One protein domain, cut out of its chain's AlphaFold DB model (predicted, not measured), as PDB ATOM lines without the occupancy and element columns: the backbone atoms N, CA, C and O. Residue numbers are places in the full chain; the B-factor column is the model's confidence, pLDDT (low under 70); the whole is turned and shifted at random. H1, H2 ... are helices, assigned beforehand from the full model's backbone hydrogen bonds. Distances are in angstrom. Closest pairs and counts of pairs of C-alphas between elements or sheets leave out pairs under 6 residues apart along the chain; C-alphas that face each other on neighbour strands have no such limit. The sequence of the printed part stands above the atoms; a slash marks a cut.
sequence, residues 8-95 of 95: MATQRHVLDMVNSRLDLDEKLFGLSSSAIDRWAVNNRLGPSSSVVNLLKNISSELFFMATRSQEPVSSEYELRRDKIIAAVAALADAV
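AT A GLANCE: This is residues 8 to 95 of the 95 residues of an uncharacterized protein of Marinobacter sp. C18 (UniProt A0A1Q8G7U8). H4 and H3 make a long helical hairpin, the shorter H2 packs on H3 to extend it into a row, and H1 lies loosely over one side. H1, H3 and H4 form an up-and-down bundle, each running against the one before. The 88 printed residues, all helix in class, have named helices H1 to H4 in order and no named strand; the whole is compact, radius of gyration of the C-alphas 13.3 A, spanning 42 by 24 by 23 A.

HOW THE PARTS SIT: Start at H4, residues 75 to 94: it touches H3, residues 50 to 67, closest at C-alphas Ile 84 and Ile 58, 5.7 A, opposite ways at a shallow tilt of 25 degrees. With residues 52 to 59 alone, H3 touches H2, residues 33 to 42, in another hairpin, closest at C-alphas Lys 56 and Ser 33, 6.4 A. H1, residues 8 to 21, is near H3 and close but not clearly touching H4, closest at C-alphas Val 14 and Val 88, 7.2 A. Each helix has every O i to N i+4 pair within hydrogen-bond range.

IN THESE COORDINATES: Find C-alpha 8 at (163.010, 176.509, 107.254), where H1 begins its 20.0 A. H2 spans 14.2 A, H3 26.2 A; H4 runs 28.7 A to C-alpha 94 at (149.336, 185.312, 121.589).

THE WHOLE: The farthest C-alphas, Asp 25 and Pro 72, are 42.0 A apart. The printed part has no cut; the H1 to H2 link is long; residues 68 to 73 are under pLDDT 70.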
ATOM      1  N   MET A   8     161.949 175.691 106.665       85.31
ATOM      2  CA  MET A   8     163.010 176.509 107.254       85.31
ATOM      3  C   MET A   8     162.638 177.989 107.339       85.31
ATOM      4  O   MET A   8     162.957 178.627 108.337       85.31
ATOM      5  N   ALA A   9     161.961 178.542 106.329       89.06
ATOM      6  CA  ALA A   9     161.471 179.920 106.389       89.06
ATOM      7  C   ALA A   9     160.450 180.096 107.522       89.06
ATOM      8  O   ALA A   9     160.583 181.015 108.322       89.06
ATOM      9  N   THR A  10     159.513 179.158 107.648       90.75
ATOM     10  CA  THR A  10     158.493 179.142 108.707       90.75
ATOM     11  C   THR A  10     159.116 179.032 110.081       90.75
ATOM     12  O   THR A  10     158.808 179.824 110.963       90.75
ATOM     13  N   GLN A  11     160.037 178.082 110.257       93.00
ATOM     14  CA  GLN A  11     160.737 177.909 111.521       93.00
ATOM     15  C   GLN A  11     161.485 179.188 111.909       93.00
ATOM     16  O   GLN A  11     161.348 179.639 113.039       93.00
ATOM     17  N   ARG A  12     162.229 179.808 110.982       94.00
ATOM     18  CA  ARG A  12     162.920 181.079 111.254       94.00
ATOM     19  C   ARG A  12     161.949 182.199 111.610       94.00
ATOM     20  O   ARG A  12     162.204 182.911 112.569       94.00
ATOM     21  N   HIS A  13     160.844 182.319 110.879       94.81
ATOM     22  CA  HIS A  13     159.832 183.338 111.136       94.81
ATOM     23  C   HIS A  13     159.200 183.189 112.525       94.81
ATOM     24  O   HIS A  13     159.069 184.171 113.244       94.81
ATOM     25  N   VAL A  14     158.864 181.963 112.931       96.31
ATOM     26  CA  VAL A  14     158.306 181.681 114.260       96.31
ATOM     27  C   VAL A  14     159.310 182.009 115.366       96.31
ATOM     28  O   VAL A  14     158.941 182.640 116.352       96.31
ATOM     29  N   LEU A  15     160.576 181.608 115.204       97.00
ATOM     30  CA  LEU A  15     161.623 181.914 116.183       97.00
ATOM     31  C   LEU A  15     161.826 183.425 116.329       97.00
ATOM     32  O   LEU A  15     161.892 183.921 117.449       97.00
ATOM     33  N   ASP A  16     161.904 184.143 115.209       96.81
ATOM     34  CA  ASP A  16     162.050 185.598 115.184       96.81
ATOM     35  C   ASP A  16     160.861 186.287 115.867       96.81
ATOM     36  O   ASP A  16     161.056 187.039 116.816       96.81
ATOM     37  N   MET A  17     159.632 185.922 115.485       96.44
ATOM     38  CA  MET A  17     158.394 186.472 116.041       96.44
ATOM     39  C   MET A  17     158.314 186.327 117.564       96.44
ATOM     40  O   MET A  17     158.021 187.299 118.260       96.44
ATOM     41  N   VAL A  18     158.578 185.129 118.092       97.38
ATOM     42  CA  VAL A  18     158.552 184.882 119.542       97.38
ATOM     43  C   VAL A  18     159.636 185.699 120.235       97.38
ATOM     44  O   VAL A  18     159.363 186.389 121.213       97.38
ATOM     45  N   ASN A  19     160.864 185.646 119.719       97.50
ATOM     46  CA  ASN A  19     162.015 186.280 120.353       97.50
ATOM     47  C   ASN A  19     161.986 187.810 120.290       97.50
ATOM     48  O   ASN A  19     162.626 188.444 121.133       97.50
ATOM     49  N   SER A  20     161.295 188.390 119.305       96.44
ATOM     50  CA  SER A  20     161.161 189.838 119.143       96.44
ATOM     51  C   SER A  20     160.010 190.433 119.953       96.44
ATOM     52  O   SER A  20     160.038 191.627 120.230       96.44
ATOM     53  N   ARG A  21     158.977 189.641 120.271       96.06
ATOM     54  CA  ARG A  21     157.752 190.131 120.928       96.06
ATOM     55  C   ARG A  21     157.678 189.780 122.407       96.06
ATOM     56  O   ARG A  21     157.246 190.606 123.202       96.06
ATOM     57  N   LEU A  22     158.164 188.598 122.786       92.81
ATOM     58  CA  LEU A  22     158.235 188.198 124.184       92.81
ATOM     59  C   LEU A  22     159.575 188.615 124.796       92.81
ATOM     60  O   LEU A  22     160.645 188.142 124.395       92.81
ATOM     61  N   ASP A  23     159.504 189.476 125.808       93.69
ATOM     62  CA  ASP A  23     160.656 189.868 126.617       93.69
ATOM     63  C   ASP A  23     160.891 188.843 127.736       93.69
ATOM     64  O   ASP A  23     160.482 189.012 128.883       93.69
ATOM     65  N   LEU A  24     161.460 187.705 127.343       95.12
ATOM     66  CA  LEU A  24     161.744 186.567 128.213       95.12
ATOM     67  C   LEU A  24     163.253 186.380 128.413       95.12
ATOM     68  O   LEU A  24     164.045 186.686 127.516       95.12
ATOM     69  N   ASP A  25     163.623 185.825 129.571       94.25
ATOM     70  CA  ASP A  25     165.011 185.643 130.023       94.25
ATOM     71  C   ASP A  25     165.857 184.830 129.032       94.25
ATOM     72  O   ASP A  25     167.009 185.162 128.747       94.25
ATOM     73  N   GLU A  26     165.287 183.755 128.485       96.19
ATOM     74  CA  GLU A  26     165.928 182.923 127.477       96.19
ATOM     75  C   GLU A  26     165.194 182.986 126.134       96.19
ATOM     76  O   GLU A  26     163.978 182.797 126.041       96.19
ATOM     77  N   LYS A  27     165.964 183.158 125.056       97.31
ATOM     78  CA  LYS A  27     165.454 183.099 123.685       97.31
ATOM     79  C   LYS A  27     165.141 181.664 123.253       97.31
ATOM     80  O   LYS A  27     165.806 180.701 123.631       97.31
ATOM     81  N   LEU A  28     164.124 181.521 122.413       97.81
ATOM     82  CA  LEU A  28     163.770 180.263 121.772       97.81
ATOM     83  C   LEU A  28     164.730 180.011 120.602       97.81
ATOM     84  O   LEU A  28     164.749 180.773 119.638       97.81
ATOM     85  N   PHE A  29     165.521 178.939 120.674       95.25
ATOM     86  CA  PHE A  29     166.549 178.627 119.664       95.25
ATOM     87  C   PHE A  29     166.147 177.535 118.664       95.25
ATOM     88  O   PHE A  29     166.851 177.293 117.684       95.25
ATOM     89  N   GLY A  30     165.019 176.860 118.878       95.62
ATOM     90  CA  GLY A  30     164.557 175.797 117.995       95.62
ATOM     91  C   GLY A  30     163.146 175.337 118.326       95.62
ATOM     92  O   GLY A  30     162.646 175.582 119.419       95.62
ATOM     93  N   LEU A  31     162.515 174.655 117.368       95.94
ATOM     94  CA  LEU A  31     161.139 174.172 117.500       95.94
ATOM     95  C   LEU A  31     161.038 172.679 117.813       95.94
ATOM     96  O   LEU A  31     159.932 172.179 117.922       95.94
ATOM     97  N   SER A  32     162.129 171.927 117.980       94.56
ATOM     98  CA  SER A  32     162.001 170.546 118.477       94.56
ATOM     99  C   SER A  32     161.316 170.529 119.849       94.56
ATOM    100  O   SER A  32     161.587 171.421 120.654       94.56
ATOM    101  N   SER A  33     160.511 169.507 120.153       93.19
ATOM    102  CA  SER A  33     159.778 169.418 121.430       93.19
ATOM    103  C   SER A  33     160.676 169.635 122.651       93.19
ATOM    104  O   SER A  33     160.342 170.439 123.510       93.19
ATOM    105  N   SER A  34     161.870 169.031 122.673       95.19
ATOM    106  CA  SER A  34     162.853 169.209 123.752       95.19
ATOM    107  C   SER A  34     163.374 170.646 123.892       95.19
ATOM    108  O   SER A  34     163.616 171.109 125.005       95.19
ATOM    109  N   ALA A  35     163.536 171.367 122.779       97.00
ATOM    110  CA  ALA A  35     163.957 172.768 122.787       97.00
ATOM    111  C   ALA A  35     162.846 173.674 123.329       97.00
ATOM    112  O   ALA A  35     163.125 174.540 124.154       97.00
ATOM    113  N   ILE A  36     161.596 173.434 122.911       97.56
ATOM    114  CA  ILE A  36     160.422 174.160 123.410       97.56
ATOM    115  C   ILE A  36     160.222 173.887 124.904       97.56
ATOM    116  O   ILE A  36     160.006 174.825 125.663       97.56
ATOM    117  N   ASP A  37     160.332 172.629 125.340       96.12
ATOM    118  CA  ASP A  37     160.164 172.247 126.746       96.12
ATOM    119  C   ASP A  37     161.215 172.910 127.638       96.12
ATOM    120  O   ASP A  37     160.875 173.522 128.650       96.12
ATOM    121  N   ARG A  38     162.493 172.865 127.239       96.81
ATOM    122  CA  ARG A  38     163.572 173.554 127.960       96.81
ATOM    123  C   ARG A  38     163.335 175.063 128.025       96.81
ATOM    124  O   ARG A  38     163.464 175.647 129.097       96.81
ATOM    125  N   TRP A  39     162.992 175.682 126.895       97.88
ATOM    126  CA  TRP A  39     162.708 177.116 126.820       97.88
ATOM    127  C   TRP A  39     161.530 177.511 127.720       97.88
ATOM    128  O   TRP A  39     161.614 178.505 128.436       97.88
ATOM    129  N   ALA A  40     160.462 176.712 127.736       97.44
ATOM    130  CA  ALA A  40     159.304 176.940 128.591       97.44
ATOM    131  C   ALA A  40     159.669 176.853 130.079       97.44
ATOM    132  O   ALA A  40     159.283 177.729 130.851       97.44
ATOM    133  N   VAL A  41     160.451 175.844 130.475       96.69
ATOM    134  CA  VAL A  41     160.920 175.679 131.860       96.69
ATOM    135  C   VAL A  41     161.789 176.858 132.293       96.69
ATOM    136  O   VAL A  41     161.541 177.442 133.348       96.69
ATOM    137  N   ASN A  42     162.769 177.246 131.476       97.12
ATOM    138  CA  ASN A  42     163.705 178.315 131.823       97.12
ATOM    139  C   ASN A  42     163.031 179.693 131.881       97.12
ATOM    140  O   ASN A  42     163.412 180.515 132.708       97.12
ATOM    141  N   ASN A  43     161.970 179.900 131.097       97.12
ATOM    142  CA  ASN A  43     161.138 181.106 131.142       97.12
ATOM    143  C   ASN A  43     159.910 180.986 132.053       97.12
ATOM    144  O   ASN A  43     159.041 181.857 132.037       97.12
ATOM    145  N   ARG A  44     159.812 179.912 132.850       96.31
ATOM    146  CA  ARG A  44     158.730 179.675 133.824       96.31
ATOM    147  C   ARG A  44     157.326 179.743 133.207       96.31
ATOM    148  O   ARG A  44     156.363 180.132 133.867       96.31
ATOM    149  N   LEU A  45     157.197 179.343 131.944       94.94
ATOM    150  CA  LEU A  45     155.915 179.249 131.261       94.94
ATOM    151  C   LEU A  45     155.152 178.040 131.811       94.94
ATOM    152  O   LEU A  45     155.625 176.905 131.760       94.94
ATOM    153  N   GLY A  46     153.972 178.295 132.376       87.69
ATOM    154  CA  GLY A  46     153.151 177.258 132.996       87.69
ATOM    155  C   GLY A  46     152.614 176.217 131.997       87.69
ATOM    156  O   GLY A  46     152.592 176.458 130.788       87.69
ATOM    157  N   PRO A  47     152.095 175.076 132.492       80.44
ATOM    158  CA  PRO A  47     151.579 173.980 131.660       80.44
ATOM    159  C   PRO A  47     150.363 174.363 130.801       80.44
ATOM    160  O   PRO A  47     150.055 173.686 129.826       80.44
ATOM    161  N   SER A  48     149.673 175.452 131.144       89.31
ATOM    162  CA  SER A  48     148.554 176.018 130.387       89.31
ATOM    163  C   SER A  48     148.969 177.111 129.394       89.31
ATOM    164  O   SER A  48     148.097 177.753 128.810       89.31
ATOM    165  N   SER A  49     150.272 177.350 129.193       95.56
ATOM    166  CA  SER A  49     150.755 178.387 128.276       95.56
ATOM    167  C   SER A  49     150.274 178.127 126.846       95.56
ATOM    168  O   SER A  49     150.663 177.149 126.199       95.56
ATOM    169  N   SER A  50     149.435 179.032 126.339       95.69
ATOM    170  CA  SER A  50     148.940 179.006 124.960       95.69
ATOM    171  C   SER A  50     150.090 179.061 123.957       95.69
ATOM    172  O   SER A  50     150.107 178.279 123.012       95.69
ATOM    173  N   VAL A  51     151.092 179.907 124.213       96.62
ATOM    174  CA  VAL A  51     152.298 180.050 123.386       96.62
ATOM    175  C   VAL A  51     153.043 178.720 123.269       96.62
ATOM    176  O   VAL A  51     153.329 178.274 122.161       96.62
ATOM    177  N   VAL A  52     153.300 178.033 124.388       97.00
ATOM    178  CA  VAL A  52     153.992 176.729 124.378       97.00
ATOM    179  C   VAL A  52     153.198 175.691 123.583       97.00
ATOM    180  O   VAL A  52     153.774 174.951 122.781       97.00
ATOM    181  N   ASN A  53     151.877 175.653 123.757       96.44
ATOM    182  CA  ASN A  53     151.009 174.721 123.039       96.44
ATOM    183  C   ASN A  53     150.989 174.997 121.527       96.44
ATOM    184  O   ASN A  53     151.091 174.063 120.730       96.44
ATOM    185  N   LEU A  54     150.924 176.268 121.126       97.44
ATOM    186  CA  LEU A  54     150.981 176.681 119.723       97.44
ATOM    187  C   LEU A  54     152.332 176.329 119.092       97.44
ATOM    188  O   LEU A  54     152.364 175.762 118.001       97.44
ATOM    189  N   LEU A  55     153.441 176.562 119.798       97.31
ATOM    190  CA  LEU A  55     154.779 176.187 119.330       97.31
ATOM    191  C   LEU A  55     154.917 174.677 119.120       97.31
ATOM    192  O   LEU A  55     155.459 174.246 118.100       97.31
ATOM    193  N   LYS A  56     154.394 173.859 120.043       96.19
ATOM    194  CA  LYS A  56     154.378 172.394 119.897       96.19
ATOM    195  C   LYS A  56     153.524 171.943 118.715       96.19
ATOM    196  O   LYS A  56     153.923 171.027 117.997       96.19
ATOM    197  N   ASN A  57     152.384 172.594 118.483       95.50
ATOM    198  CA  ASN A  57     151.532 172.299 117.335       95.50
ATOM    199  C   ASN A  57     152.254 172.610 116.012       95.50
ATOM    200  O   ASN A  57     152.391 171.735 115.160       95.50
ATOM    201  N   ILE A  58     152.816 173.818 115.880       95.12
ATOM    202  CA  ILE A  58     153.595 174.229 114.701       95.12
ATOM    203  C   ILE A  58     154.760 173.262 114.458       95.12
ATOM    204  O   ILE A  58     154.986 172.833 113.329       95.12
ATOM    205  N   SER A  59     155.480 172.886 115.517       94.56
ATOM    206  CA  SER A  59     156.579 171.921 115.448       94.56
ATOM    207  C   SER A  59     156.152 170.570 114.870       94.56
ATOM    208  O   SER A  59     156.797 170.061 113.952       94.56
ATOM    209  N   SER A  60     155.046 170.016 115.374       93.44
ATOM    210  CA  SER A  60     154.497 168.737 114.924       93.44
ATOM    211  C   SER A  60     154.136 168.766 113.436       93.44
ATOM    212  O   SER A  60     154.535 167.883 112.674       93.44
ATOM    213  N   GLU A  61     153.448 169.822 112.996       92.00
ATOM    214  CA  GLU A  61     153.033 169.958 111.600       92.00
ATOM    215  C   GLU A  61     154.239 170.166 110.662       92.00
ATOM    216  O   GLU A  61     154.332 169.538 109.605       92.00
ATOM    217  N   LEU A  62     155.235 170.965 111.070       89.62
ATOM    218  CA  LEU A  62     156.484 171.138 110.314       89.62
ATOM    219  C   LEU A  62     157.310 169.847 110.232       89.62
ATOM    220  O   LEU A  62     157.962 169.597 109.212       89.62
ATOM    221  N   PHE A  63     157.309 169.030 111.289       88.12
ATOM    222  CA  PHE A  63     157.972 167.730 111.289       88.12
ATOM    223  C   PHE A  63     157.299 166.766 110.310       88.12
ATOM    224  O   PHE A  63     157.990 166.127 109.518       88.12
ATOM    225  N   PHE A  64     155.964 166.722 110.299       84.44
ATOM    226  CA  PHE A  64     155.203 165.932 109.331       84.44
ATOM    227  C   PHE A  64     155.538 166.321 107.883       84.44
ATOM    228  O   PHE A  64     155.829 165.463 107.052       84.44
ATOM    229  N   MET A  65     155.580 167.619 107.575       81.06
ATOM    230  CA  MET A  65     155.961 168.076 106.234       81.06
ATOM    231  C   MET A  65     157.403 167.694 105.868       81.06
ATOM    232  O   MET A  65     157.697 167.421 104.705       81.06
ATOM    233  N   ALA A  66     158.316 167.646 106.845       77.31
ATOM    234  CA  ALA A  66     159.702 167.246 106.608       77.31
ATOM    235  C   ALA A  66     159.818 165.776 106.180       77.31
ATOM    236  O   ALA A  66     160.574 165.466 105.258       77.31
ATOM    237  N   THR A  67     159.066 164.884 106.831       75.38
ATOM    238  CA  THR A  67     159.119 163.435 106.580       75.38
ATOM    239  C   THR A  67     158.462 163.024 105.262       75.38
ATOM    240  O   THR A  67     158.749 161.943 104.760       75.38
ATOM    241  N   ARG A  68     157.633 163.896 104.674       69.62
ATOM    242  CA  ARG A  68     156.888 163.656 103.426       69.62
ATOM    243  C   ARG A  68     157.336 164.534 102.253       69.62
ATOM    244  O   ARG A  68     156.699 164.540 101.210       69.62
ATOM    245  N   SER A  69     158.451 165.251 102.392       60.78
ATOM    246  CA  SER A  69     158.933 166.233 101.402       60.78
ATOM    247  C   SER A  69     159.296 165.671 100.016       60.78
ATOM    248  O   SER A  69     159.518 166.456  99.097       60.78
ATOM    249  N   GLN A  70     159.355 164.342  99.853       62.81
ATOM    250  CA  GLN A  70     159.567 163.671  98.561       62.81
ATOM    251  C   GLN A  70     158.283 163.081  97.949       62.81
ATOM    252  O   GLN A  70     158.338 162.496  96.870       62.81
ATOM    253  N   GLU A  71     157.136 163.213  98.618       64.44
ATOM    254  CA  GLU A  71     155.844 162.781  98.083       64.44
ATOM    255  C   GLU A  71     155.209 163.900  97.241       64.44
ATOM    256  O   GLU A  71     155.430 165.082  97.521       64.44
ATOM    257  N   PRO A  72     154.420 163.563  96.202       66.44
ATOM    258  CA  PRO A  72     153.641 164.554  95.467       66.44
ATOM    259  C   PRO A  72     152.782 165.379  96.428       66.44
ATOM    260  O   PRO A  72     152.271 164.837  97.412       66.44
ATOM    261  N   VAL A  73     152.589 166.668  96.130       68.50
ATOM    262  CA  VAL A  73     151.688 167.533  96.906       68.50
ATOM    263  C   VAL A  73     150.303 166.887  96.924       68.50
ATOM    264  O   VAL A  73     149.610 166.831  95.911       68.50
ATOM    265  N   SER A  74     149.946 166.333  98.078       77.38
ATOM    266  CA  SER A  74     148.677 165.659  98.315       77.38
ATOM    267  C   SER A  74     147.721 166.594  99.049       77.38
ATOM    268  O   SER A  74     148.136 167.569  99.677       77.38
ATOM    269  N   SER A  75     146.433 166.260  99.052       81.00
ATOM    270  CA  SER A  75     145.434 166.986  99.846       81.00
ATOM    271  C   SER A  75     145.779 167.011 101.343       81.00
ATOM    272  O   SER A  75     145.430 167.953 102.049       81.00
ATOM    273  N   GLU A  76     146.505 166.001 101.840       83.00
ATOM    274  CA  GLU A  76     147.008 166.004 103.215       83.00
ATOM    275  C   GLU A  76     148.088 167.073 103.414       83.00
ATOM    276  O   GLU A  76     148.061 167.778 104.418       83.00
ATOM    277  N   TYR A  77     149.003 167.251 102.458       82.56
ATOM    278  CA  TYR A  77     150.016 168.305 102.530       82.56
ATOM    279  C   TYR A  77     149.382 169.703 102.592       82.56
ATOM    280  O   TYR A  77     149.772 170.517 103.430       82.56
ATOM    281  N   GLU A  78     148.384 169.977 101.750       84.50
ATOM    282  CA  GLU A  78     147.666 171.260 101.741       84.50
ATOM    283  C   GLU A  78     146.952 171.519 103.069       84.50
ATOM    284  O   GLU A  78     147.126 172.579 103.670       84.50
ATOM    285  N   LEU A  79     146.243 170.514 103.590       88.06
ATOM    286  CA  LEU A  79     145.583 170.600 104.892       88.06
ATOM    287  C   LEU A  79     146.577 170.936 106.014       88.06
ATOM    288  O   LEU A  79     146.285 171.737 106.903       88.06
ATOM    289  N   ARG A  80     147.755 170.309 106.000       87.38
ATOM    290  CA  ARG A  80     148.810 170.511 107.006       87.38
ATOM    291  C   ARG A  80     149.423 171.902 106.895       87.38
ATOM    292  O   ARG A  80     149.613 172.568 107.913       87.38
ATOM    293  N   ARG A  81     149.663 172.375 105.670       87.12
ATOM    294  CA  ARG A  81     150.089 173.753 105.403       87.12
ATOM    295  C   ARG A  81     149.087 174.753 105.981       87.12
ATOM    296  O   ARG A  81     149.493 175.674 106.684       87.12
ATOM    297  N   ASP A  82     147.798 174.558 105.732       89.75
ATOM    298  CA  ASP A  82     146.762 175.485 106.190       89.75
ATOM    299  C   ASP A  82     146.653 175.497 107.726       89.75
ATOM    300  O   ASP A  82     146.510 176.561 108.333       89.75
ATOM    301  N   LYS A  83     146.843 174.342 108.386       92.50
ATOM    302  CA  LYS A  83     146.968 174.263 109.852       92.50
ATOM    303  C   LYS A  83     148.158 175.054 110.389       92.50
ATOM    304  O   LYS A  83     148.017 175.727 111.407       92.50
ATOM    305  N   ILE A  84     149.313 174.992 109.724       92.06
ATOM    306  CA  ILE A  84     150.493 175.777 110.114       92.06
ATOM    307  C   ILE A  84     150.198 177.266 109.986       92.06
ATOM    308  O   ILE A  84     150.480 178.011 110.918       92.06
ATOM    309  N   ILE A  85     149.606 177.696 108.869       91.94
ATOM    310  CA  ILE A  85     149.250 179.104 108.648       91.94
ATOM    311  C   ILE A  85     148.323 179.597 109.767       91.94
ATOM    312  O   ILE A  85     148.600 180.626 110.382       91.94
ATOM    313  N   ALA A  86     147.275 178.836 110.085       94.00
ATOM    314  CA  ALA A  86     146.349 179.174 111.162       94.00
ATOM    315  C   ALA A  86     147.036 179.210 112.539       94.00
ATOM    316  O   ALA A  86     146.813 180.133 113.319       94.00
ATOM    317  N   ALA A  87     147.901 178.235 112.839       94.62
ATOM    318  CA  ALA A  87     148.614 178.176 114.112       94.62
ATOM    319  C   ALA A  87     149.633 179.316 114.272       94.62
ATOM    320  O   ALA A  87     149.778 179.845 115.369       94.62
ATOM    321  N   VAL A  88     150.316 179.718 113.195       94.81
ATOM    322  CA  VAL A  88     151.237 180.866 113.198       94.81
ATOM    323  C   VAL A  88     150.477 182.177 113.385       94.81
ATOM    324  O   VAL A  88     150.936 183.027 114.141       94.81
ATOM    325  N   ALA A  89     149.307 182.335 112.758       94.38
ATOM    326  CA  ALA A  89     148.452 183.498 112.989       94.38
ATOM    327  C   ALA A  89     148.001 183.575 114.458       94.38
ATOM    328  O   ALA A  89     148.204 184.594 115.109       94.38
ATOM    329  N   ALA A  90     147.510 182.465 115.016       96.06
ATOM    330  CA  ALA A  90     147.127 182.397 116.426       96.06
ATOM    331  C   ALA A  90     148.312 182.640 117.378       96.06
ATOM    332  O   ALA A  90     148.137 183.227 118.443       96.06
ATOM    333  N   LEU A  91     149.522 182.198 117.011       95.50
ATOM    334  CA  LEU A  91     150.737 182.505 117.764       95.50
ATOM    335  C   LEU A  91     151.020 184.004 117.740       95.50
ATOM    336  O   LEU A  91     151.289 184.558 118.795       95.50
ATOM    337  N   ALA A  92     150.923 184.649 116.576       94.19
ATOM    338  CA  ALA A  92     151.151 186.082 116.433       94.19
ATOM    339  C   ALA A  92     150.198 186.932 117.287       94.19
ATOM    340  O   ALA A  92     150.600 188.009 117.714       94.19
ATOM    341  N   ASP A  93     148.978 186.455 117.540       94.50
ATOM    342  CA  ASP A  93     148.017 187.108 118.439       94.50
ATOM    343  C   ASP A  93     148.306 186.836 119.927       94.50
ATOM    344  O   ASP A  93     147.855 187.576 120.800       94.50
ATOM    345  N   ALA A  94     149.028 185.753 120.230       92.62
ATOM    346  CA  ALA A  94     149.336 185.312 121.589       92.62
ATOM    347  C   ALA A  94     150.691 185.813 122.120       92.62
ATOM    348  O   ALA A  94     150.953 185.630 123.313       92.62
ATOM    349  N   VAL A  95     151.547 186.378 121.257       90.62
ATOM    350  CA  VAL A  95     152.891 186.877 121.601       90.62
ATOM    351  C   VAL A  95     153.052 188.380 121.456       90.62
ATOM    352  O   VAL A  95     152.501 188.963 120.495       90.62
TER     353      VAL A  95